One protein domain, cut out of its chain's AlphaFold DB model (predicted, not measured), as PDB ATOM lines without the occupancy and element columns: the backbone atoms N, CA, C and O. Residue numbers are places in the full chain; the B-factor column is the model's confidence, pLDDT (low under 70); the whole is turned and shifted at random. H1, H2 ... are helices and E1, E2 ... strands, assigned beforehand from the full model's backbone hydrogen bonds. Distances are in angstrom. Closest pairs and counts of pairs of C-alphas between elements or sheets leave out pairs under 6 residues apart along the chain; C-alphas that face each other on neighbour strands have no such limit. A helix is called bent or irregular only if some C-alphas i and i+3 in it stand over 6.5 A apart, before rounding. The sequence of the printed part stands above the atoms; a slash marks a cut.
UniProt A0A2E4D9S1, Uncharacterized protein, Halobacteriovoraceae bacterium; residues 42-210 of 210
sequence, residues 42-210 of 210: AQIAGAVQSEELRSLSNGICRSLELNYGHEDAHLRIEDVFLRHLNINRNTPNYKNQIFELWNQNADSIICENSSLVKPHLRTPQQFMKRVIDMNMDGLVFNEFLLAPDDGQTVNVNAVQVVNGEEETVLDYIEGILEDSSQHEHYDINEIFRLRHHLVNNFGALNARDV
ATOM      1  N   ALA A  42      29.393  11.191 -64.407       64.44
ATOM      2  CA  ALA A  42      29.964   9.905 -64.014       64.44
ATOM      3  C   ALA A  42      31.407  10.046 -63.504       64.44
ATOM      4  O   ALA A  42      31.766   9.429 -62.503       64.44
ATOM      5  N   GLN A  43      32.216  10.899 -64.137       63.25
ATOM      6  CA  GLN A  43      33.581  11.185 -63.703       63.25
ATOM      7  C   GLN A  43      33.605  11.914 -62.355       63.25
ATOM      8  O   GLN A  43      34.390  11.554 -61.480       63.25
ATOM      9  N   ILE A  44      32.717  12.892 -62.152       58.62
ATOM     10  CA  ILE A  44      32.562  13.581 -60.864       58.62
ATOM     11  C   ILE A  44      32.043  12.610 -59.797       58.62
ATOM     12  O   ILE A  44      32.584  12.587 -58.697       58.62
ATOM     13  N   ALA A  45      31.041  11.784 -60.106       55.50
ATOM     14  CA  ALA A  45      30.506  10.793 -59.171       55.50
ATOM     15  C   ALA A  45      31.564   9.753 -58.770       55.50
ATOM     16  O   ALA A  45      31.713   9.465 -57.585       55.50
ATOM     17  N   GLY A  46      32.347   9.252 -59.730       56.22
ATOM     18  CA  GLY A  46      33.467   8.349 -59.468       56.22
ATOM     19  C   GLY A  46      34.573   9.009 -58.641       56.22
ATOM     20  O   GLY A  46      35.075   8.406 -57.696       56.22
ATOM     21  N   ALA A  47      34.908  10.271 -58.922       55.84
ATOM     22  CA  ALA A  47      35.882  11.024 -58.134       55.84
ATOM     23  C   ALA A  47      35.402  11.263 -56.690       55.84
ATOM     24  O   ALA A  47      36.171  11.069 -55.750       55.84
ATOM     25  N   VAL A  48      34.130  11.621 -56.492       63.19
ATOM     26  CA  VAL A  48      33.528  11.797 -55.158       63.19
ATOM     27  C   VAL A  48      33.525  10.478 -54.384       63.19
ATOM     28  O   VAL A  48      33.983  10.452 -53.244       63.19
ATOM     29  N   GLN A  49      33.108   9.378 -55.015       67.56
ATOM     30  CA  GLN A  49      33.121   8.053 -54.392       67.56
ATOM     31  C   GLN A  49      34.548   7.619 -54.012       67.56
ATOM     32  O   GLN A  49      34.761   7.076 -52.927       67.56
ATOM     33  N   SER A  50      35.543   7.928 -54.850       80.06
ATOM     34  CA  SER A  50      36.952   7.652 -54.542       80.06
ATOM     35  C   SER A  50      37.471   8.471 -53.354       80.06
ATOM     36  O   SER A  50      38.232   7.954 -52.538       80.06
ATOM     37  N   GLU A  51      37.024   9.722 -53.195       88.06
ATOM     38  CA  GLU A  51      37.428  10.572 -52.073       88.06
ATOM     39  C   GLU A  51      36.774  10.136 -50.760       88.06
ATOM     40  O   GLU A  51      37.438  10.082 -49.724       88.06
ATOM     41  N   GLU A  52      35.492   9.771 -50.793       90.31
ATOM     42  CA  GLU A  52      34.779   9.237 -49.631       90.31
ATOM     43  C   GLU A  52      35.406   7.928 -49.143       90.31
ATOM     44  O   GLU A  52      35.647   7.767 -47.942       90.31
ATOM     45  N   LEU A  53      35.743   7.025 -50.068       91.12
ATOM     46  CA  LEU A  53      36.396   5.762 -49.747       91.12
ATOM     47  C   LEU A  53      37.824   5.969 -49.231       91.12
ATOM     48  O   LEU A  53      38.228   5.349 -48.246       91.12
ATOM     49  N   ARG A  54      38.572   6.907 -49.819       92.75
ATOM     50  CA  ARG A  54      39.896   7.303 -49.321       92.75
ATOM     51  C   ARG A  54      39.813   7.906 -47.921       92.75
ATOM     52  O   ARG A  54      40.658   7.617 -47.071       92.75
ATOM     53  N   SER A  55      38.792   8.715 -47.642       94.31
ATOM     54  CA  SER A  55      38.536   9.258 -46.306       94.31
ATOM     55  C   SER A  55      38.169   8.158 -45.307       94.31
ATOM     56  O   SER A  55      38.641   8.194 -44.167       94.31
ATOM     57  N   LEU A  56      37.360   7.174 -45.713       95.62
ATOM     58  CA  LEU A  56      37.047   6.001 -44.896       95.62
ATOM     59  C   LEU A  56      38.313   5.207 -44.569       95.62
ATOM     60  O   LEU A  56      38.602   4.997 -43.391       95.62
ATOM     61  N   SER A  57      39.094   4.836 -45.587       96.44
ATOM     62  CA  SER A  57      40.331   4.071 -45.423       96.44
ATOM     63  C   SER A  57      41.304   4.778 -44.476       96.44
ATOM     64  O   SER A  57      41.731   4.216 -43.465       96.44
ATOM     65  N   ASN A  58      41.558   6.070 -44.712       95.25
ATOM     66  CA  ASN A  58      42.399   6.881 -43.834       95.25
ATOM     67  C   ASN A  58      41.844   6.970 -42.408       95.25
ATOM     68  O   ASN A  58      42.612   6.932 -41.446       95.25
ATOM     69  N   GLY A  59      40.523   7.072 -42.254       96.94
ATOM     70  CA  GLY A  59      39.861   7.087 -40.955       96.94
ATOM     71  C   GLY A  59      40.067   5.791 -40.170       96.94
ATOM     72  O   GLY A  59      40.423   5.849 -38.993       96.94
ATOM     73  N   ILE A  60      39.876   4.635 -40.812       96.75
ATOM     74  CA  ILE A  60      40.013   3.312 -40.182       96.75
ATOM     75  C   ILE A  60      41.483   3.047 -39.844       96.75
ATOM     76  O   ILE A  60      41.792   2.732 -38.695       96.75
ATOM     77  N   CYS A  61      42.403   3.267 -40.788       97.00
ATOM     78  CA  CYS A  61      43.840   3.094 -40.562       97.00
ATOM     79  C   CYS A  61      44.362   4.019 -39.458       97.00
ATOM     80  O   CYS A  61      45.117   3.594 -38.589       97.00
ATOM     81  N   ARG A  62      43.913   5.279 -39.415       96.38
ATOM     82  CA  ARG A  62      44.265   6.186 -38.317       96.38
ATOM     83  C   ARG A  62      43.666   5.738 -36.984       96.38
ATOM     84  O   ARG A  62      44.313   5.907 -35.955       96.38
ATOM     85  N   SER A  63      42.446   5.203 -36.982       96.94
ATOM     86  CA  SER A  63      41.821   4.666 -35.768       96.94
ATOM     87  C   SER A  63      42.613   3.480 -35.218       96.94
ATOM     88  O   SER A  63      42.839   3.418 -34.014       96.94
ATOM     89  N   LEU A  64      43.116   2.603 -36.090       96.31
ATOM     90  CA  LEU A  64      44.003   1.505 -35.707       96.31
ATOM     91  C   LEU A  64      45.276   2.022 -35.011       96.31
ATOM     92  O   LEU A  64      45.599   1.583 -33.913       96.31
ATOM     93  N   GLU A  65      45.942   3.018 -35.599       95.75
ATOM     94  CA  GLU A  65      47.163   3.628 -35.044       95.75
ATOM     95  C   GLU A  65      46.926   4.314 -33.692       95.75
ATOM     96  O   GLU A  65      47.706   4.145 -32.756       95.75
ATOM     97  N   LEU A  66      45.844   5.091 -33.571       96.25
ATOM     98  CA  LEU A  66      45.531   5.838 -32.349       96.25
ATOM     99  C   LEU A  66      45.095   4.945 -31.186       96.25
ATOM    100  O   LEU A  66      45.205   5.372 -30.040       96.25
ATOM    101  N   ASN A  67      44.587   3.746 -31.475       96.25
ATOM    102  CA  ASN A  67      44.085   2.810 -30.471       96.25
ATOM    103  C   ASN A  67      44.975   1.563 -30.345       96.25
ATOM    104  O   ASN A  67      44.543   0.539 -29.817       96.25
ATOM    105  N   TYR A  68      46.227   1.640 -30.801       95.25
ATOM    106  CA  TYR A  68      47.197   0.567 -30.619       95.25
ATOM    107  C   TYR A  68      47.373   0.224 -29.131       95.25
ATOM    108  O   TYR A  68      47.698   1.088 -28.318       95.25
ATOM    109  N   GLY A  69      47.158  -1.047 -28.778       91.12
ATOM    110  CA  GLY A  69      47.251  -1.540 -27.399       91.12
ATOM    111  C   GLY A  69      46.054  -1.207 -26.496       91.12
ATOM    112  O   GLY A  69      46.097  -1.527 -25.310       91.12
ATOM    113  N   HIS A  70      44.994  -0.585 -27.022       94.94
ATOM    114  CA  HIS A  70      43.763  -0.321 -26.275       94.94
ATOM    115  C   HIS A  70      42.766  -1.481 -26.404       94.94
ATOM    116  O   HIS A  70      42.464  -1.922 -27.510       94.94
ATOM    117  N   GLU A  71      42.190  -1.927 -25.285       94.25
ATOM    118  CA  GLU A  71      41.207  -3.026 -25.254       94.25
ATOM    119  C   GLU A  71      39.931  -2.710 -26.062       94.25
ATOM    120  O   GLU A  71      39.318  -3.604 -26.643       94.25
ATOM    121  N   ASP A  72      39.546  -1.433 -26.163       95.00
ATOM    122  CA  ASP A  72      38.366  -0.971 -26.905       95.00
ATOM    123  C   ASP A  72      38.653  -0.609 -28.374       95.00
ATOM    124  O   ASP A  72      37.785  -0.043 -29.043       95.00
ATOM    125  N   ALA A  73      39.836  -0.939 -28.914       95.44
ATOM    126  CA  ALA A  73      40.227  -0.574 -30.280       95.44
ATOM    127  C   ALA A  73      39.209  -1.015 -31.347       95.44
ATOM    128  O   ALA A  73      38.906  -0.257 -32.270       95.44
ATOM    129  N   HIS A  74      38.630  -2.205 -31.186       95.00
ATOM    130  CA  HIS A  74      37.599  -2.753 -32.068       95.00
ATOM    131  C   HIS A  74      36.363  -1.838 -32.163       95.00
ATOM    132  O   HIS A  74      35.933  -1.500 -33.266       95.00
ATOM    133  N   LEU A  75      35.867  -1.319 -31.032       96.56
ATOM    134  CA  LEU A  75      34.740  -0.375 -30.995       96.56
ATOM    135  C   LEU A  75      35.081   0.956 -31.670       96.56
ATOM    136  O   LEU A  75      34.235   1.563 -32.328       96.56
ATOM    137  N   ARG A  76      36.324   1.427 -31.518       96.75
ATOM    138  CA  ARG A  76      36.791   2.695 -32.103       96.75
ATOM    139  C   ARG A  76      36.970   2.608 -33.609       96.75
ATOM    140  O   ARG A  76      36.780   3.608 -34.303       96.75
ATOM    141  N   ILE A  77      37.359   1.443 -34.114       96.94
ATOM    142  CA  ILE A  77      37.430   1.163 -35.549       96.94
ATOM    143  C   ILE A  77      36.013   1.042 -36.113       96.94
ATOM    144  O   ILE A  77      35.694   1.728 -37.083       96.94
ATOM    145  N   GLU A  78      35.132   0.283 -35.457       96.75
ATOM    146  CA  GLU A  78      33.710   0.178 -35.812       96.75
ATOM    147  C   GLU A  78      33.025   1.558 -35.869       96.75
ATOM    148  O   GLU A  78      32.306   1.862 -36.823       96.75
ATOM    149  N   ASP A  79      33.315   2.451 -34.914       97.81
ATOM    150  CA  ASP A  79      32.803   3.828 -34.894       97.81
ATOM    151  C   ASP A  79      33.144   4.621 -36.167       97.81
ATOM    152  O   ASP A  79      32.417   5.550 -36.527       97.81
ATOM    153  N   VAL A  80      34.244   4.300 -36.859       98.06
ATOM    154  CA  VAL A  80      34.592   4.950 -38.131       98.06
ATOM    155  C   VAL A  80      33.603   4.551 -39.221       98.06
ATOM    156  O   VAL A  80      33.092   5.434 -39.911       98.06
ATOM    157  N   PHE A  81      33.285   3.260 -39.334       97.56
ATOM    158  CA  PHE A  81      32.288   2.768 -40.285       97.56
ATOM    159  C   PHE A  81      30.907   3.353 -39.990       97.56
ATOM    160  O   PHE A  81      30.249   3.863 -40.894       97.56
ATOM    161  N   LEU A  82      30.497   3.365 -38.716       98.06
ATOM    162  CA  LEU A  82      29.219   3.943 -38.293       98.06
ATOM    163  C   LEU A  82      29.104   5.424 -38.672       98.06
ATOM    164  O   LEU A  82      28.080   5.848 -39.207       98.06
ATOM    165  N   ARG A  83      30.165   6.211 -38.442       97.88
ATOM    166  CA  ARG A  83      30.203   7.627 -38.837       97.88
ATOM    167  C   ARG A  83      30.149   7.807 -40.350       97.88
ATOM    168  O   ARG A  83      29.437   8.693 -40.804       97.88
ATOM    169  N   HIS A  84      30.880   6.990 -41.106       97.12
ATOM    170  CA  HIS A  84      30.889   7.061 -42.567       97.12
ATOM    171  C   HIS A  84      29.509   6.751 -43.160       97.12
ATOM    172  O   HIS A  84      29.019   7.490 -44.005       97.12
ATOM    173  N   LEU A  85      28.844   5.717 -42.645       96.69
ATOM    174  CA  LEU A  85      27.485   5.337 -43.037       96.69
ATOM    175  C   LEU A  85      26.401   6.272 -42.471       96.69
ATOM    176  O   LEU A  85      25.232   6.139 -42.823       96.69
ATOM    177  N   ASN A  86      26.765   7.206 -41.586       97.38
ATOM    178  CA  ASN A  86      25.842   8.069 -40.851       97.38
ATOM    179  C   ASN A  86      24.756   7.276 -40.082       97.38
ATOM    180  O   ASN A  86      23.577   7.639 -40.063       97.38
ATOM    181  N   ILE A  87      25.164   6.180 -39.434       98.06
ATOM    182  CA  ILE A  87      24.315   5.304 -38.610       98.06
ATOM    183  C   ILE A  87      24.905   5.134 -37.201       98.06
ATOM    184  O   ILE A  87      25.955   5.676 -36.866       98.06
ATOM    185  N   ASN A  88      24.214   4.394 -36.334       97.81
ATOM    186  CA  ASN A  88      24.709   4.052 -35.001       97.81
ATOM    187  C   ASN A  88      24.311   2.620 -34.618       97.81
ATOM    188  O   ASN A  88      23.576   1.957 -35.343       97.81
ATOM    189  N   ARG A  89      24.763   2.147 -33.451       95.50
ATOM    190  CA  ARG A  89      24.514   0.771 -32.981       95.50
ATOM    191  C   ARG A  89      23.040   0.444 -32.696       95.50
ATOM    192  O   ARG A  89      22.697  -0.725 -32.582       95.50
ATOM    193  N   ASN A  90      22.164   1.448 -32.597       97.12
ATOM    194  CA  ASN A  90      20.715   1.240 -32.489       97.12
ATOM    195  C   ASN A  90      20.034   1.148 -33.863       97.12
ATOM    196  O   ASN A  90      18.846   0.834 -33.934       97.12
ATOM    197  N   THR A  91      20.749   1.446 -34.953       97.25
ATOM    198  CA  THR A  91      20.227   1.266 -36.306       97.25
ATOM    199  C   THR A  91      19.996  -0.230 -36.550       97.25
ATOM    200  O   THR A  91      20.915  -1.028 -36.348       97.25
ATOM    201  N   PRO A  92      18.796  -0.640 -36.997       95.25
ATOM    202  CA  PRO A  92      18.536  -2.035 -37.325       95.25
ATOM    203  C   PRO A  92      19.555  -2.570 -38.337       95.25
ATOM    204  O   PRO A  92      19.823  -1.926 -39.352       95.25
ATOM    205  N   ASN A  93      20.106  -3.754 -38.063       92.12
ATOM    206  CA  ASN A  93      21.079  -4.432 -38.924       92.12
ATOM    207  C   ASN A  93      22.324  -3.587 -39.260       92.12
ATOM    208  O   ASN A  93      22.874  -3.727 -40.350       92.12
ATOM    209  N   TYR A  94      22.773  -2.692 -38.369       94.38
ATOM    210  CA  TYR A  94      23.925  -1.828 -38.661       94.38
ATOM    211  C   TYR A  94      25.186  -2.632 -39.031       94.38
ATOM    212  O   TYR A  94      25.902  -2.228 -39.941       94.38
ATOM    213  N   LYS A  95      25.420  -3.797 -38.404       93.19
ATOM    214  CA  LYS A  95      26.549  -4.673 -38.758       93.19
ATOM    215  C   LYS A  95      26.472  -5.172 -40.202       93.19
ATOM    216  O   LYS A  95      27.481  -5.139 -40.895       93.19
ATOM    217  N   ASN A  96      25.282  -5.536 -40.696       93.00
ATOM    218  CA  ASN A  96      25.111  -5.924 -42.104       93.00
ATOM    219  C   ASN A  96      25.548  -4.793 -43.041       93.00
ATOM    220  O   ASN A  96      26.210  -5.056 -44.035       93.00
ATOM    221  N   GLN A  97      25.209  -3.544 -42.709       94.94
ATOM    222  CA  GLN A  97      25.581  -2.380 -43.519       94.94
ATOM    223  C   GLN A  97      27.098  -2.141 -43.507       94.94
ATOM    224  O   GLN A  97      27.676  -1.805 -44.537       94.94
ATOM    225  N   ILE A  98      27.757  -2.360 -42.362       95.62
ATOM    226  CA  ILE A  98      29.222  -2.309 -42.261       95.62
ATOM    227  C   ILE A  98      29.863  -3.388 -43.139       95.62
ATOM    228  O   ILE A  98      30.773  -3.082 -43.905       95.62
ATOM    229  N   PHE A  99      29.398  -4.636 -43.048       94.81
ATOM    230  CA  PHE A  99      29.978  -5.737 -43.817       94.81
ATOM    231  C   PHE A  99      29.685  -5.637 -45.311       94.81
ATOM    232  O   PHE A  99      30.540  -5.980 -46.116       94.81
ATOM    233  N   GLU A 100      28.532  -5.099 -45.703       94.69
ATOM    234  CA  GLU A 100      28.247  -4.777 -47.100       94.69
ATOM    235  C   GLU A 100      29.228  -3.724 -47.639       94.69
ATOM    236  O   GLU A 100      29.846  -3.942 -48.682       94.69
ATOM    237  N   LEU A 101      29.447  -2.639 -46.887       95.62
ATOM    238  CA  LEU A 101      30.427  -1.608 -47.232       95.62
ATOM    239  C   LEU A 101      31.849  -2.181 -47.321       95.62
ATOM    240  O   LEU A 101      32.567  -1.880 -48.274       95.62
ATOM    241  N   TRP A 102      32.247  -3.016 -46.357       96.31
ATOM    242  CA  TRP A 102      33.535  -3.708 -46.377       96.31
ATOM    243  C   TRP A 102      33.664  -4.591 -47.621       96.31
ATOM    244  O   TRP A 102      34.598  -4.418 -48.395       96.31
ATOM    245  N   ASN A 103      32.711  -5.492 -47.862       95.50
ATOM    246  CA  ASN A 103      32.779  -6.473 -48.945       95.50
ATOM    247  C   ASN A 103      32.867  -5.825 -50.327       95.50
ATOM    248  O   ASN A 103      33.580  -6.334 -51.188       95.50
ATOM    249  N   GLN A 104      32.169  -4.705 -50.524       95.31
ATOM    250  CA  GLN A 104      32.187  -3.950 -51.776       95.31
ATOM    251  C   GLN A 104      33.515  -3.225 -52.027       95.31
ATOM    252  O   GLN A 104      33.813  -2.901 -53.173       95.31
ATOM    253  N   ASN A 105      34.299  -2.946 -50.979       96.06
ATOM    254  CA  ASN A 105      35.447  -2.041 -51.062       96.06
ATOM    255  C   ASN A 105      36.740  -2.606 -50.449       96.06
ATOM    256  O   ASN A 105      37.705  -1.857 -50.300       96.06
ATOM    257  N   ALA A 106      36.784  -3.888 -50.080       95.81
ATOM    258  CA  ALA A 106      37.858  -4.468 -49.268       95.81
ATOM    259  C   ALA A 106      39.264  -4.268 -49.873       95.81
ATOM    260  O   ALA A 106      40.212  -3.980 -49.136       95.81
ATOM    261  N   ASP A 107      39.380  -4.333 -51.204       96.19
ATOM    262  CA  ASP A 107      40.623  -4.095 -51.962       96.19
ATOM    263  C   ASP A 107      41.140  -2.658 -51.814       96.19
ATOM    264  O   ASP A 107      42.341  -2.398 -51.853       96.19
ATOM    265  N   SER A 108      40.228  -1.704 -51.627       95.06
ATOM    266  CA  SER A 108      40.524  -0.269 -51.579       95.06
ATOM    267  C   SER A 108      40.791   0.250 -50.165       95.06
ATOM    268  O   SER A 108      41.202   1.400 -49.996       95.06
ATOM    269  N   ILE A 109      40.586  -0.570 -49.129       96.00
ATOM    270  CA  ILE A 109      40.884  -0.193 -47.741       96.00
ATOM    271  C   ILE A 109      42.376  -0.437 -47.476       96.00
ATOM    272  O   ILE A 109      42.804  -1.439 -46.893       96.00
ATOM    273  N   ILE A 110      43.176   0.509 -47.962       95.81
ATOM    274  CA  ILE A 110      44.635   0.521 -47.892       95.81
ATOM    275  C   ILE A 110      45.102   1.646 -46.965       95.81
ATOM    276  O   ILE A 110      44.744   2.813 -47.130       95.81
ATOM    277  N   CYS A 111      45.966   1.303 -46.016       96.56
ATOM    278  CA  CYS A 111      46.685   2.256 -45.188       96.56
ATOM    279  C   CYS A 111      47.842   2.862 -45.988       96.56
ATOM    280  O   CYS A 111      48.913   2.265 -46.124       96.56
ATOM    281  N   GLU A 112      47.608   4.055 -46.533       94.31
ATOM    282  CA  GLU A 112      48.567   4.789 -47.372       94.31
ATOM    283  C   GLU A 112      49.666   5.491 -46.569       94.31
ATOM    284  O   GLU A 112      50.720   5.822 -47.105       94.31
ATOM    285  N   ASN A 113      49.423   5.725 -45.277       92.88
ATOM    286  CA  ASN A 113      50.340   6.448 -44.408       92.88
ATOM    287  C   ASN A 113      51.248   5.494 -43.625       92.88
ATOM    288  O   ASN A 113      50.830   4.423 -43.166       92.88
ATOM    289  N   SER A 114      52.491   5.929 -43.424       93.19
ATOM    290  CA  SER A 114      53.427   5.253 -42.529       93.19
ATOM    291  C   SER A 114      52.871   5.210 -41.110       93.19
ATOM    292  O   SER A 114      52.276   6.181 -40.636       93.19
ATOM    293  N   SER A 115      53.078   4.080 -40.436       93.25
ATOM    294  CA  SER A 115      52.670   3.923 -39.042       93.25
ATOM    295  C   SER A 115      53.475   4.852 -38.134       93.25
ATOM    296  O   SER A 115      54.692   4.991 -38.284       93.25
ATOM    297  N   LEU A 116      52.795   5.481 -37.174       90.94
ATOM    298  CA  LEU A 116      53.447   6.323 -36.168       90.94
ATOM    299  C   LEU A 116      53.977   5.486 -35.000       90.94
ATOM    300  O   LEU A 116      54.964   5.871 -34.376       90.94
ATOM    301  N   VAL A 117      53.334   4.349 -34.709       92.94
ATOM    302  CA  VAL A 117      53.710   3.459 -33.597       92.94
ATOM    303  C   VAL A 117      54.719   2.388 -34.013       92.94
ATOM    304  O   VAL A 117      55.581   2.018 -33.218       92.94
ATOM    305  N   LYS A 118      54.670   1.929 -35.269       91.81
ATOM    306  CA  LYS A 118      55.616   0.974 -35.859       91.81
ATOM    307  C   LYS A 118      56.163   1.511 -37.199       91.81
ATOM    308  O   LYS A 118      55.777   1.041 -38.263       91.81
ATOM    309  N   PRO A 119      57.113   2.466 -37.198       90.12
ATOM    310  CA  PRO A 119      57.562   3.151 -38.424       90.12
ATOM    311  C   PRO A 119      58.200   2.265 -39.506       90.12
ATOM    312  O   PRO A 119      58.411   2.725 -40.623       90.12
ATOM    313  N   HIS A 120      58.541   1.019 -39.173       88.56
ATOM    314  CA  HIS A 120      59.140   0.045 -40.085       88.56
ATOM    315  C   HIS A 120      58.106  -0.748 -40.898       88.56
ATOM    316  O   HIS A 120      58.502  -1.494 -41.790       88.56
ATOM    317  N   LEU A 121      56.806  -0.610 -40.607       90.81
ATOM    318  CA  LEU A 121      55.773  -1.340 -41.338       90.81
ATOM    319  C   LEU A 121      55.703  -0.908 -42.801       90.81
ATOM    320  O   LEU A 121      55.827   0.278 -43.141       90.81
ATOM    321  N   ARG A 122      55.427  -1.883 -43.671       90.56
ATOM    322  CA  ARG A 122      55.254  -1.647 -45.103       90.56
ATOM    323  C   ARG A 122      54.152  -0.618 -45.344       90.56
ATOM    324  O   ARG A 122      53.095  -0.635 -44.716       90.56
ATOM    325  N   THR A 123      54.405   0.291 -46.279       92.44
ATOM    326  CA  THR A 123      53.450   1.317 -46.704       92.44
ATOM    327  C   THR A 123      53.575   1.517 -48.221       92.44
ATOM    328  O   THR A 123      54.703   1.661 -48.695       92.44
ATOM    329  N   PRO A 124      52.469   1.536 -48.987       94.44
ATOM    330  CA  PRO A 124      51.089   1.301 -48.554       94.44
ATOM    331  C   PRO A 124      50.814  -0.177 -48.219       94.44
ATOM    332  O   PRO A 124      51.478  -1.082 -48.734       94.44
ATOM    333  N   GLN A 125      49.819  -0.440 -47.372       96.25
ATOM    334  CA  GLN A 125      49.463  -1.802 -46.951       96.25
ATOM    335  C   GLN A 125      47.955  -1.967 -46.761       96.25
ATOM    336  O   GLN A 125      47.311  -1.109 -46.162       96.25
ATOM    337  N   GLN A 126      47.397  -3.072 -47.257       96.88
ATOM    338  CA  GLN A 126      45.988  -3.412 -47.050       96.88
ATOM    339  C   GLN A 126      45.672  -3.562 -45.550       96.88
ATOM    340  O   GLN A 126      46.498  -4.050 -44.775       96.88
ATOM    341  N   PHE A 127      44.485  -3.119 -45.131       97.44
ATOM    342  CA  PHE A 127      44.124  -2.980 -43.719       97.44
ATOM    343  C   PHE A 127      44.290  -4.253 -42.877       97.44
ATOM    344  O   PHE A 127      44.863  -4.180 -41.793       97.44
ATOM    345  N   MET A 128      43.847  -5.420 -43.350       97.75
ATOM    346  CA  MET A 128      43.986  -6.672 -42.594       97.75
ATOM    347  C   MET A 128      45.459  -7.037 -42.385       97.75
ATOM    348  O   MET A 128      45.851  -7.404 -41.281       97.75
ATOM    349  N   LYS A 129      46.305  -6.852 -43.405       97.69
ATOM    350  CA  LYS A 129      47.758  -7.056 -43.274       97.69
ATOM    351  C   LYS A 129      48.359  -6.088 -42.251       97.69
ATOM    352  O   LYS A 129      49.153  -6.496 -41.413       97.69
ATOM    353  N   ARG A 130      47.911  -4.824 -42.249       97.12
ATOM    354  CA  ARG A 130      48.334  -3.824 -41.253       97.12
ATOM    355  C   ARG A 130      47.911  -4.205 -39.829       97.12
ATOM    356  O   ARG A 130      48.686  -4.007 -38.904       97.12
ATOM    357  N   VAL A 131      46.715  -4.760 -39.637       97.06
ATOM    358  CA  VAL A 131      46.252  -5.250 -38.326       97.06
ATOM    359  C   VAL A 131      47.166  -6.360 -37.793       97.06
ATOM    360  O   VAL A 131      47.524  -6.323 -36.614       97.06
ATOM    361  N   ILE A 132      47.577  -7.293 -38.658       97.12
ATOM    362  CA  ILE A 132      48.514  -8.379 -38.319       97.12
ATOM    363  C   ILE A 132      49.874  -7.806 -37.918       97.12
ATOM    364  O   ILE A 132      50.378  -8.118 -36.848       97.12
ATOM    365  N   ASP A 133      50.427  -6.891 -38.712       95.88
ATOM    366  CA  ASP A 133      51.704  -6.225 -38.417       95.88
ATOM    367  C   ASP A 133      51.688  -5.429 -37.109       95.88
ATOM    368  O   ASP A 133      52.710  -5.226 -36.443       95.88
ATOM    369  N   MET A 134      50.509  -4.949 -36.727       94.50
ATOM    370  CA  MET A 134      50.283  -4.262 -35.467       94.50
ATOM    371  C   MET A 134      49.989  -5.229 -34.314       94.50
ATOM    372  O   MET A 134      49.835  -4.765 -33.194       94.50
ATOM    373  N   ASN A 135      49.976  -6.548 -34.518       93.50
ATOM    374  CA  ASN A 135      49.602  -7.540 -33.498       93.50
ATOM    375  C   ASN A 135      48.259  -7.183 -32.830       93.50
ATOM    376  O   ASN A 135      48.111  -7.221 -31.609       93.50
ATOM    377  N   MET A 136      47.306  -6.714 -33.642       94.50
ATOM    378  CA  MET A 136      45.967  -6.306 -33.206       94.50
ATOM    379  C   MET A 136      44.879  -7.234 -33.748       94.50
ATOM    380  O   MET A 136      43.697  -6.940 -33.591       94.50
ATOM    381  N   ASP A 137      45.253  -8.344 -34.376       92.81
ATOM    382  CA  ASP A 137      44.352  -9.343 -34.945       92.81
ATOM    383  C   ASP A 137      43.374  -9.883 -33.896       92.81
ATOM    384  O   ASP A 137      42.168  -9.886 -34.139       92.81
ATOM    385  N   GLY A 138      43.846 -10.205 -32.688       89.75
ATOM    386  CA  GLY A 138      42.978 -10.666 -31.604       89.75
ATOM    387  C   GLY A 138      41.841  -9.693 -31.272       89.75
ATOM    388  O   GLY A 138      40.704 -10.118 -31.107       89.75
ATOM    389  N   LEU A 139      42.121  -8.388 -31.226       91.50
ATOM    390  CA  LEU A 139      41.112  -7.371 -30.914       91.50
ATOM    391  C   LEU A 139      40.281  -7.002 -32.145       91.50
ATOM    392  O   LEU A 139      39.063  -6.946 -32.085       91.50
ATOM    393  N   VAL A 140      40.916  -6.721 -33.277       94.06
ATOM    394  CA  VAL A 140      40.228  -6.153 -34.443       94.06
ATOM    395  C   VAL A 140      39.498  -7.221 -35.245       94.06
ATOM    396  O   VAL A 140      38.409  -6.960 -35.753       94.06
ATOM    397  N   PHE A 141      40.067  -8.418 -35.368       93.38
ATOM    398  CA  PHE A 141      39.408  -9.505 -36.078       93.38
ATOM    399  C   PHE A 141      38.397 -10.204 -35.177       93.38
ATOM    400  O   PHE A 141      37.215 -10.188 -35.510       93.38
ATOM    401  N   ASN A 142      38.808 -10.745 -34.029       88.69
ATOM    402  CA  ASN A 142      37.907 -11.601 -33.247       88.69
ATOM    403  C   ASN A 142      36.777 -10.839 -32.541       88.69
ATOM    404  O   ASN A 142      35.747 -11.446 -32.272       88.69
ATOM    405  N   GLU A 143      36.937  -9.541 -32.252       90.44
ATOM    406  CA  GLU A 143      35.891  -8.740 -31.585       90.44
ATOM    407  C   GLU A 143      35.108  -7.841 -32.560       90.44
ATOM    408  O   GLU A 143      34.169  -7.155 -32.155       90.44
ATOM    409  N   PHE A 144      35.478  -7.810 -33.848       92.19
ATOM    410  CA  PHE A 144      34.789  -6.980 -34.842       92.19
ATOM    411  C   PHE A 144      34.744  -7.606 -36.240       92.19
ATOM    412  O   PHE A 144      33.701  -8.121 -36.640       92.19
ATOM    413  N   LEU A 145      35.836  -7.544 -37.010       90.50
ATOM    414  CA  LEU A 145      35.778  -7.782 -38.457       90.50
ATOM    415  C   LEU A 145      35.513  -9.250 -38.817       90.50
ATOM    416  O   LEU A 145      34.846  -9.513 -39.806       90.50
ATOM    417  N   LEU A 146      36.009 -10.196 -38.019       91.00
ATOM    418  CA  LEU A 146      35.786 -11.640 -38.159       91.00
ATOM    419  C   LEU A 146      34.846 -12.177 -37.067       91.00
ATOM    420  O   LEU A 146      34.845 -13.370 -36.772       91.00
ATOM    421  N   ALA A 147      34.008 -11.304 -36.507       85.00
ATOM    422  CA  ALA A 147      32.929 -11.659 -35.589       85.00
ATOM    423  C   ALA A 147      31.546 -11.414 -36.227       85.00
ATOM    424  O   ALA A 147      30.746 -10.650 -35.669       85.00
ATOM    425  N   PRO A 148      31.260 -11.991 -37.416       69.44
ATOM    426  CA  PRO A 148      29.957 -11.832 -38.039       69.44
ATOM    427  C   PRO A 148      28.871 -12.406 -37.126       69.44
ATOM    428  O   PRO A 148      29.015 -13.498 -36.574       69.44
ATOM    429  N   ASP A 149      27.763 -11.681 -36.999       73.81
ATOM    430  CA  ASP A 149      26.540 -12.262 -36.452       73.81
ATOM    431  C   ASP A 149      25.984 -13.298 -37.454       73.81
ATOM    432  O   ASP A 149      26.329 -13.280 -38.643       73.81
ATOM    433  N   ASP A 150      25.106 -14.190 -36.984       66.56
ATOM    434  CA  ASP A 150      24.530 -15.287 -37.776       66.56
ATOM    435  C   ASP A 150      24.146 -14.863 -39.211       66.56
ATOM    436  O   ASP A 150      23.227 -14.071 -39.434       66.56
ATOM    437  N   GLY A 151      24.845 -15.435 -40.200       66.31
ATOM    438  CA  GLY A 151      24.563 -15.272 -41.631       66.31
ATOM    439  C   GLY A 151      25.319 -14.150 -42.355       66.31
ATOM    440  O   GLY A 151      25.160 -14.023 -43.571       66.31
ATOM    441  N   GLN A 152      26.145 -13.354 -41.670       78.06
ATOM    442  CA  GLN A 152      26.995 -12.347 -42.317       78.06
ATOM    443  C   GLN A 152      28.254 -12.990 -42.925       78.06
ATOM    444  O   GLN A 152      28.847 -13.904 -42.354       78.06
ATOM    445  N   THR A 153      28.670 -12.500 -44.094       86.94
ATOM    446  CA  THR A 153      29.914 -12.912 -44.763       86.94
ATOM    447  C   THR A 153      30.862 -11.729 -44.846       86.94
ATOM    448  O   THR A 153      30.428 -10.592 -45.040       86.94
ATOM    449  N   VAL A 154      32.154 -12.000 -44.693       93.25
ATOM    450  CA  VAL A 154      33.212 -10.991 -44.718       93.25
ATOM    451  C   VAL A 154      34.196 -11.382 -45.803       93.25
ATOM    452  O   VAL A 154      34.713 -12.498 -45.804       93.25
ATOM    453  N   ASN A 155      34.435 -10.473 -46.740       95.44
ATOM    454  CA  ASN A 155      35.409 -10.646 -47.798       95.44
ATOM    455  C   ASN A 155      36.810 -10.515 -47.199       95.44
ATOM    456  O   ASN A 155      37.276  -9.412 -46.913       95.44
ATOM    457  N   VAL A 156      37.464 -11.653 -47.002       96.94
ATOM    458  CA  VAL A 156      38.856 -11.737 -46.546       96.94
ATOM    459  C   VAL A 156      39.846 -11.862 -47.709       96.94
ATOM    460  O   VAL A 156      41.051 -11.864 -47.489       96.94
ATOM    461  N   ASN A 157      39.350 -11.925 -48.948       98.06
ATOM    462  CA  ASN A 157      40.130 -12.143 -50.168       98.06
ATOM    463  C   ASN A 157      40.514 -10.829 -50.850       98.06
ATOM    464  O   ASN A 157      40.652 -10.776 -52.067       98.06
ATOM    465  N   ALA A 158      40.674  -9.767 -50.058       97.00
ATOM    466  CA  ALA A 158      41.064  -8.473 -50.580       97.00
ATOM    467  C   ALA A 158      42.450  -8.548 -51.236       97.00
ATOM    468  O   ALA A 158      43.415  -8.985 -50.594       97.00
ATOM    469  N   VAL A 159      42.557  -8.090 -52.480       97.25
ATOM    470  CA  VAL A 159      43.792  -8.134 -53.270       97.25
ATOM    471  C   VAL A 159      44.504  -6.788 -53.198       97.25
ATOM    472  O   VAL A 159      43.928  -5.730 -53.444       97.25
ATOM    473  N   GLN A 160      45.798  -6.822 -52.886       95.88
ATOM    474  CA  GLN A 160      46.690  -5.675 -53.019       95.88
ATOM    475  C   GLN A 160      47.799  -6.009 -54.012       95.88
ATOM    476  O   GLN A 160      48.469  -7.022 -53.850       95.88
ATOM    477  N   VAL A 161      48.067  -5.119 -54.968       94.62
ATOM    478  CA  VAL A 161      49.262  -5.228 -55.816       94.62
ATOM    479  C   VAL A 161      50.477  -4.673 -55.070       94.62
ATOM    480  O   VAL A 161      50.515  -3.495 -54.705       94.62
ATOM    481  N   VAL A 162      51.487  -5.510 -54.852       90.94
ATOM    482  CA  VAL A 162      52.742  -5.193 -54.164       90.94
ATOM    483  C   VAL A 162      53.897  -5.529 -55.098       90.94
ATOM    484  O   VAL A 162      54.046  -6.662 -55.531       90.94
ATOM    485  N   ASN A 163      54.717  -4.535 -55.452       90.12
ATOM    486  CA  ASN A 163      55.837  -4.700 -56.395       90.12
ATOM    487  C   ASN A 163      55.452  -5.323 -57.756       90.12
ATOM    488  O   ASN A 163      56.289  -5.920 -58.425       90.12
ATOM    489  N   GLY A 164      54.201  -5.135 -58.188       92.50
ATOM    490  CA  GLY A 164      53.678  -5.689 -59.439       92.50
ATOM    491  C   GLY A 164      53.065  -7.086 -59.315       92.50
ATOM    492  O   GLY A 164      52.591  -7.604 -60.321       92.50
ATOM    493  N   GLU A 165      53.033  -7.665 -58.115       95.19
ATOM    494  CA  GLU A 165      52.423  -8.966 -57.831       95.19
ATOM    495  C   GLU A 165      51.170  -8.796 -56.970       95.19
ATOM    496  O   GLU A 165      51.128  -7.953 -56.075       95.19
ATOM    497  N   GLU A 166      50.128  -9.569 -57.256       97.12
ATOM    498  CA  GLU A 166      48.918  -9.604 -56.436       97.12
ATOM    499  C   GLU A 166      49.173 -10.395 -55.152       97.12
ATOM    500  O   GLU A 166      49.783 -11.460 -55.173       97.12
ATOM    501  N   GLU A 167      48.698  -9.870 -54.029       97.75
ATOM    502  CA  GLU A 167      48.889 -10.457 -52.707       97.75
ATOM    503  C   GLU A 167      47.583 -10.324 -51.910       97.75
ATOM    504  O   GLU A 167      47.093  -9.203 -51.708       97.75
ATOM    505  N   THR A 168      47.036 -11.423 -51.386       98.38
ATOM    506  CA  THR A 168      45.933 -11.413 -50.405       98.38
ATOM    507  C   THR A 168      46.463 -11.448 -48.972       98.38
ATOM    508  O   THR A 168      47.669 -11.495 -48.725       98.38
ATOM    509  N   VAL A 169      45.569 -11.403 -47.979       98.12
ATOM    510  CA  VAL A 169      45.961 -11.633 -46.579       98.12
ATOM    511  C   VAL A 169      46.501 -13.052 -46.354       98.12
ATOM    512  O   VAL A 169      47.344 -13.235 -45.478       98.12
ATOM    513  N   LEU A 170      46.053 -14.045 -47.136       98.50
ATOM    514  CA  LEU A 170      46.537 -15.417 -47.003       98.50
ATOM    515  C   LEU A 170      47.965 -15.545 -47.535       98.50
ATOM    516  O   LEU A 170      48.806 -16.041 -46.790       98.50
ATOM    517  N   ASP A 171      48.256 -15.001 -48.725       98.38
ATOM    518  CA  ASP A 171      49.625 -14.977 -49.268       98.38
ATOM    519  C   ASP A 171      50.589 -14.310 -48.274       98.38
ATOM    520  O   ASP A 171      51.680 -14.809 -48.004       98.38
ATOM    521  N   TYR A 172      50.146 -13.207 -47.660       97.69
ATOM    522  CA  TYR A 172      50.923 -12.478 -46.661       97.69
ATOM    523  C   TYR A 172      51.239 -13.326 -45.418       97.69
ATOM    524  O   TYR A 172      52.383 -13.379 -44.963       97.69
ATOM    525  N   ILE A 173      50.233 -14.015 -44.872       98.19
ATOM    526  CA  ILE A 173      50.399 -14.906 -43.718       98.19
ATOM    527  C   ILE A 173      51.302 -16.095 -44.061       98.19
ATOM    528  O   ILE A 173      52.145 -16.476 -43.249       98.19
ATOM    529  N   GLU A 174      51.141 -16.691 -45.244       97.88
ATOM    530  CA  GLU A 174      51.993 -17.796 -45.691       97.88
ATOM    531  C   GLU A 174      53.452 -17.342 -45.825       97.88
ATOM    532  O   GLU A 174      54.336 -18.022 -45.307       97.88
ATOM    533  N   GLY A 175      53.698 -16.137 -46.349       96.69
ATOM    534  CA  GLY A 175      55.029 -15.528 -46.376       96.69
ATOM    535  C   GLY A 175      55.673 -15.384 -44.990       96.69
ATOM    536  O   GLY A 175      56.842 -15.732 -44.820       96.69
ATOM    537  N   ILE A 176      54.916 -14.947 -43.973       96.69
ATOM    538  CA  ILE A 176      55.407 -14.876 -42.579       96.69
ATOM    539  C   ILE A 176      55.778 -16.269 -42.051       96.69
ATOM    540  O   ILE A 176      56.791 -16.436 -41.370       96.69
ATOM    541  N   LEU A 177      54.947 -17.277 -42.326       97.19
ATOM    542  CA  LEU A 177      55.162 -18.637 -41.828       97.19
ATOM    543  C   LEU A 177      56.355 -19.322 -42.508       97.19
ATOM    544  O   LEU A 177      57.069 -20.082 -41.848       97.19
ATOM    545  N   GLU A 178      56.587 -19.048 -43.791       97.25
ATOM    546  CA  GLU A 178      57.681 -19.620 -44.582       97.25
ATOM    547  C   GLU A 178      59.034 -18.940 -44.316       97.25
ATOM    548  O   GLU A 178      60.068 -19.617 -44.285       97.25
ATOM    549  N   ASP A 179      59.051 -17.626 -44.074       95.06
ATOM    550  CA  ASP A 179      60.272 -16.876 -43.780       95.06
ATOM    551  C   ASP A 179      60.606 -16.878 -42.279       95.06
ATOM    552  O   ASP A 179      60.168 -16.028 -41.502       95.06
ATOM    553  N   SER A 180      61.482 -17.801 -41.875       93.88
ATOM    554  CA  SER A 180      61.971 -17.893 -40.490       93.88
ATOM    555  C   SER A 180      62.610 -16.609 -39.941       93.88
ATOM    556  O   SER A 180      62.684 -16.453 -38.722       93.88
ATOM    557  N   SER A 181      63.063 -15.685 -40.798       93.88
ATOM    558  CA  SER A 181      63.606 -14.402 -40.337       93.88
ATOM    559  C   SER A 181      62.526 -13.466 -39.789       93.88
ATOM    560  O   SER A 181      62.827 -12.622 -38.952       93.88
ATOM    561  N   GLN A 182      61.262 -13.658 -40.183       90.25
ATOM    562  CA  GLN A 182      60.127 -12.887 -39.674       90.25
ATOM    563  C   GLN A 182      59.652 -13.378 -38.305       90.25
ATOM    564  O   GLN A 182      58.945 -12.658 -37.607       90.25
ATOM    565  N   HIS A 183      60.020 -14.597 -37.894       92.19
ATOM    566  CA  HIS A 183      59.439 -15.251 -36.713       92.19
ATOM    567  C   HIS A 183      59.717 -14.522 -35.396       92.19
ATOM    568  O   HIS A 183      58.988 -14.721 -34.432       92.19
ATOM    569  N   GLU A 184      60.725 -13.651 -35.339       91.50
ATOM    570  CA  GLU A 184      60.970 -12.805 -34.166       91.50
ATOM    571  C   GLU A 184      59.992 -11.624 -34.031       91.50
ATOM    572  O   GLU A 184      59.904 -11.016 -32.964       91.50
ATOM    573  N   HIS A 185      59.253 -11.291 -35.092       90.06
ATOM    574  CA  HIS A 185      58.320 -10.163 -35.124       90.06
ATOM    575  C   HIS A 185      56.868 -10.556 -34.813       90.06
ATOM    576  O   HIS A 185      56.064  -9.677 -34.492       90.06
ATOM    577  N   TYR A 186      56.547 -11.854 -34.850       92.38
ATOM    578  CA  TYR A 186      55.183 -12.373 -34.730       92.38
ATOM    579  C   TYR A 186      55.096 -13.535 -33.735       92.38
ATOM    580  O   TYR A 186      56.017 -14.346 -33.631       92.38
ATOM    581  N   ASP A 187      53.953 -13.688 -33.059       93.06
ATOM    582  CA  ASP A 187      53.624 -14.969 -32.429       93.06
ATOM    583  C   ASP A 187      53.187 -15.954 -33.521       93.06
ATOM    584  O   ASP A 187      52.056 -15.948 -34.005       93.06
ATOM    585  N   ILE A 188      54.110 -16.826 -33.925       94.81
ATOM    586  CA  ILE A 188      53.882 -17.790 -35.006       94.81
ATOM    587  C   ILE A 188      52.725 -18.754 -34.717       94.81
ATOM    588  O   ILE A 188      52.053 -19.198 -35.651       94.81
ATOM    589  N   ASN A 189      52.429 -19.054 -33.449       94.25
ATOM    590  CA  ASN A 189      51.271 -19.885 -33.129       94.25
ATOM    591  C   ASN A 189      49.964 -19.125 -33.363       94.25
ATOM    592  O   ASN A 189      48.991 -19.725 -33.825       94.25
ATOM    593  N   GLU A 190      49.929 -17.830 -33.052       93.69
ATOM    594  CA  GLU A 190      48.777 -16.970 -33.343       93.69
ATOM    595  C   GLU A 190      48.590 -16.805 -34.850       93.69
ATOM    596  O   GLU A 190      47.494 -17.066 -35.346       93.69
ATOM    597  N   ILE A 191      49.663 -16.539 -35.604       96.94
ATOM    598  CA  ILE A 191      49.615 -16.461 -37.073       96.94
ATOM    599  C   ILE A 191      49.109 -17.771 -37.692       96.94
ATOM    600  O   ILE A 191      48.245 -17.757 -38.573       96.94
ATOM    601  N   PHE A 192      49.570 -18.927 -37.204       96.62
ATOM    602  CA  PHE A 192      49.087 -20.225 -37.681       96.62
ATOM    603  C   PHE A 192      47.593 -20.441 -37.390       96.62
ATOM    604  O   PHE A 192      46.856 -20.962 -38.235       96.62
ATOM    605  N   ARG A 193      47.118 -20.036 -36.203       95.56
ATOM    606  CA  ARG A 193      45.692 -20.108 -35.842       95.56
ATOM    607  C   ARG A 193      44.853 -19.164 -36.690       95.56
ATOM    608  O   ARG A 193      43.801 -19.582 -37.170       95.56
ATOM    609  N   LEU A 194      45.331 -17.942 -36.917       95.94
ATOM    610  CA  LEU A 194      44.679 -16.965 -37.779       95.94
ATOM    611  C   LEU A 194      44.551 -17.500 -39.208       95.94
ATOM    612  O   LEU A 194      43.452 -17.484 -39.757       95.94
ATOM    613  N   ARG A 195      45.623 -18.076 -39.770       97.62
ATOM    614  CA  ARG A 195      45.587 -18.758 -41.076       97.62
ATOM    615  C   ARG A 195      44.474 -19.799 -41.131       97.62
ATOM    616  O   ARG A 195      43.657 -19.800 -42.046       97.62
ATOM    617  N   HIS A 196      44.446 -20.697 -40.146       96.62
ATOM    618  CA  HIS A 196      43.457 -21.769 -40.085       96.62
ATOM    619  C   HIS A 196      42.028 -21.222 -39.999       96.62
ATOM    620  O   HIS A 196      41.137 -21.729 -40.678       96.62
ATOM    621  N   HIS A 197      41.817 -20.183 -39.191       94.00
ATOM    622  CA  HIS A 197      40.521 -19.538 -39.026       94.00
ATOM    623  C   HIS A 197      40.048 -18.865 -40.319       94.00
ATOM    624  O   HIS A 197      38.927 -19.105 -40.761       94.00
ATOM    625  N   LEU A 198      40.915 -18.091 -40.972       96.06
ATOM    626  CA  LEU A 198      40.621 -17.429 -42.241       96.06
ATOM    627  C   LEU A 198      40.254 -18.434 -43.341       96.06
ATOM    628  O   LEU A 198      39.238 -18.271 -44.012       96.06
ATOM    629  N   VAL A 199      41.027 -19.512 -43.493       97.00
ATOM    630  CA  VAL A 199      40.765 -20.533 -44.520       97.00
ATOM    631  C   VAL A 199      39.472 -21.296 -44.230       97.00
ATOM    632  O   VAL A 199      38.605 -21.394 -45.095       97.00
ATOM    633  N   ASN A 200      39.309 -21.822 -43.015       94.31
ATOM    634  CA  ASN A 200      38.224 -22.765 -42.730       94.31
ATOM    635  C   ASN A 200      36.888 -22.099 -42.407       94.31
ATOM    636  O   ASN A 200      35.846 -22.719 -42.617       94.31
ATOM    637  N   ASN A 201      36.902 -20.867 -41.896       91.81
ATOM    638  CA  ASN A 201      35.684 -20.177 -41.477       91.81
ATOM    639  C   ASN A 201      35.269 -19.082 -42.464       91.81
ATOM    640  O   ASN A 201      34.077 -18.814 -42.580       91.81
ATOM    641  N   PHE A 202      36.224 -18.476 -43.179       93.12
ATOM    642  CA  PHE A 202      35.965 -17.343 -44.076       93.12
ATOM    643  C   PHE A 202      36.306 -17.616 -45.542       93.12
ATOM    644  O   PHE A 202      36.040 -16.768 -46.387       93.12
ATOM    645  N   GLY A 203      36.850 -18.794 -45.868       95.44
ATOM    646  CA  GLY A 203      37.188 -19.147 -47.244       95.44
ATOM    647  C   GLY A 203      38.296 -18.268 -47.815       95.44
ATOM    648  O   GLY A 203      38.192 -17.829 -48.958       95.44
ATOM    649  N   ALA A 204      39.321 -17.976 -47.008       97.44
ATOM    650  CA  ALA A 204      40.484 -17.238 -47.479       97.44
ATOM    651  C   ALA A 204      41.228 -17.998 -48.583       97.44
ATOM    652  O   ALA A 204      41.450 -19.208 -48.475       97.44
ATOM    653  N   LEU A 205      41.625 -17.265 -49.619       98.12
ATOM    654  CA  LEU A 205      42.286 -17.753 -50.824       98.12
ATOM    655  C   LEU A 205      43.578 -16.968 -51.065       98.12
ATOM    656  O   LEU A 205      43.701 -15.798 -50.694       98.12
ATOM    657  N   ASN A 206      44.538 -17.627 -51.705       97.88
ATOM    658  CA  ASN A 206      45.719 -16.971 -52.261       97.88
ATOM    659  C   ASN A 206      45.322 -16.199 -53.521       97.88
ATOM    660  O   ASN A 206      44.359 -16.580 -54.182       97.88
ATOM    661  N   ALA A 207      46.065 -15.152 -53.881       96.31
ATOM    662  CA  ALA A 207      45.717 -14.239 -54.973       96.31
ATOM    663  C   ALA A 207      45.418 -14.958 -56.294       96.31
ATOM    664  O   ALA A 207      44.460 -14.632 -56.982       96.31
ATOM    665  N   ARG A 208      46.182 -16.009 -56.610       95.75
ATOM    666  CA  ARG A 208      45.994 -16.828 -57.821       95.75
ATOM    667  C   ARG A 208      44.655 -17.582 -57.887       95.75
ATOM    668  O   ARG A 208      44.320 -18.112 -58.943       95.75
ATOM    669  N   ASP A 209      43.992 -17.735 -56.743       95.94
ATOM    670  CA  ASP A 209      42.796 -18.551 -56.542       95.94
ATOM    671  C   ASP A 209      41.542 -17.684 -56.269       95.94
ATOM    672  O   ASP A 209      40.456 -18.251 -56.134       95.94
ATOM    673  N   VAL A 210      41.682 -16.347 -56.186       86.06
ATOM    674  CA  VAL A 210      40.581 -15.363 -56.055       86.06
ATOM    675  C   VAL A 210      39.851 -15.181 -57.385       86.06
ATOM    676  O   VAL A 210      38.598 -15.169 -57.356       86.06
TER     677      VAL A 210
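What this domain is: This is residues 42 to 210 of the 210 residues of an uncharacterized protein of Halobacteriovoraceae bacterium (UniProt A0A2E4D9S1). What does the domain look like? It is a rounded body of helices in two groups: at one end H1 and H2 form a helical hairpin with H3 set crosswise to both, and at the other H6 and H8 pack on each other, with the short H7 at their turn. H4 and H5 lie between the groups, H5 packing on H2; the small hairpin E1 and E2 is at an edge, and residues 42 to 49 of H1 stick out. What is it made of? The printed part has 169 residues with eight named helices and two named strands, in the order H1 H2 H3 H4 H5 E1 E2 H6 H7 H8; E1 - E2 is an antiparallel sheet, and the class is mostly helix. The whole is compact, with a radius of gyration of the C-alphas of 15.7 A and spans of 44 by 36 by 34 A.

How they stand to each other: What touches the first helix? H1, residues 42 to 66, touches H2, residues 73 to 84, with its residues 56 to 64 alone; their closest C-alphas, Ser 63 and Ile 77, are 5.6 A apart, and this hairpin runs opposite ways at a shallow tilt of 21 degrees. H3, residues 94 to 108, touches residues 53 to 57 of H1 with its residues 105 to 108 alone, about perpendicular at 76 degrees, the closest C-alphas being Ser 57 and Ser 108, 7.5 A. H3 only just touches H2, with 3 pairs of C-alphas within 8 A, the closest those of Phe 81 and Ile 98, 6.3 A. What follows from there? H5, residues 137 to 145, touches residues 73 to 78 of H2, the closest C-alphas being His 74 and Val 140, 4.9 A. H4, residues 127 to 133, is close to but not clearly touching H1, and only just touches H6, residues 169 to 178, with 3 pairs of C-alphas within 8 A, the closest those of Lys 129 and Val 169, 5.9 A. H8, residues 188 to 202, touches H6, opposite ways at a shallow tilt of 33 degrees, only just short of steep, the closest C-alphas being Ile 173 and Arg 195, 6.7 A. What do the backbone atoms show? E1, residues 160 to 162, and E2, residues 165 to 167, form an antiparallel hairpin, with N 160 and O 167 at 3.0 A and N 162 and O 165 at 2.8 A, within hydrogen-bond range. Every O i to N i+4 pair is within range in H1, H4, H6 and H8, but 6 of 8 in H2, 9 of 11 in H3, 3 of 5 in H5, and 0 of 1 in H7, residues 180 to 184, which has 1 of 2 O i to N i+3 pairs within range.

Where its parts are: Where do the first and last helices lie? C-alpha 42 of H1 is at (29.964, 9.905, -64.014), and H1 is 35.5 A from first to last C-alpha. H8 ends with C-alpha 202 at (35.965, -17.343, -44.076) and is 20.1 A long. How long are the others? H3 is 21.1 A, H2 17.2 A and H6 14.3 A from first to last C-alpha. H3 is irregular, with C-alphas 104 and 107 8.4 A apart; H5 and H7 only just are, with C-alphas 142 and 145 6.8 A and C-alphas 181 and 184 6.9 A apart.

The domain as a whole: How far does it reach? The two C-alphas farthest apart, those of Ala 42 and Glu 184, are 48.7 A apart, and the printed part has no cut. Which links are long? Those from H3 to H4, 18 residues, and from H5 to E1, 14 residues; in the first, residues 110 to 111 pair antiparallel with residues 125 to 126. Where is confidence low? The mean pLDDT of the printed part is 92.4, and residues 42 to 49, 148 and 150 to 151 are under 70.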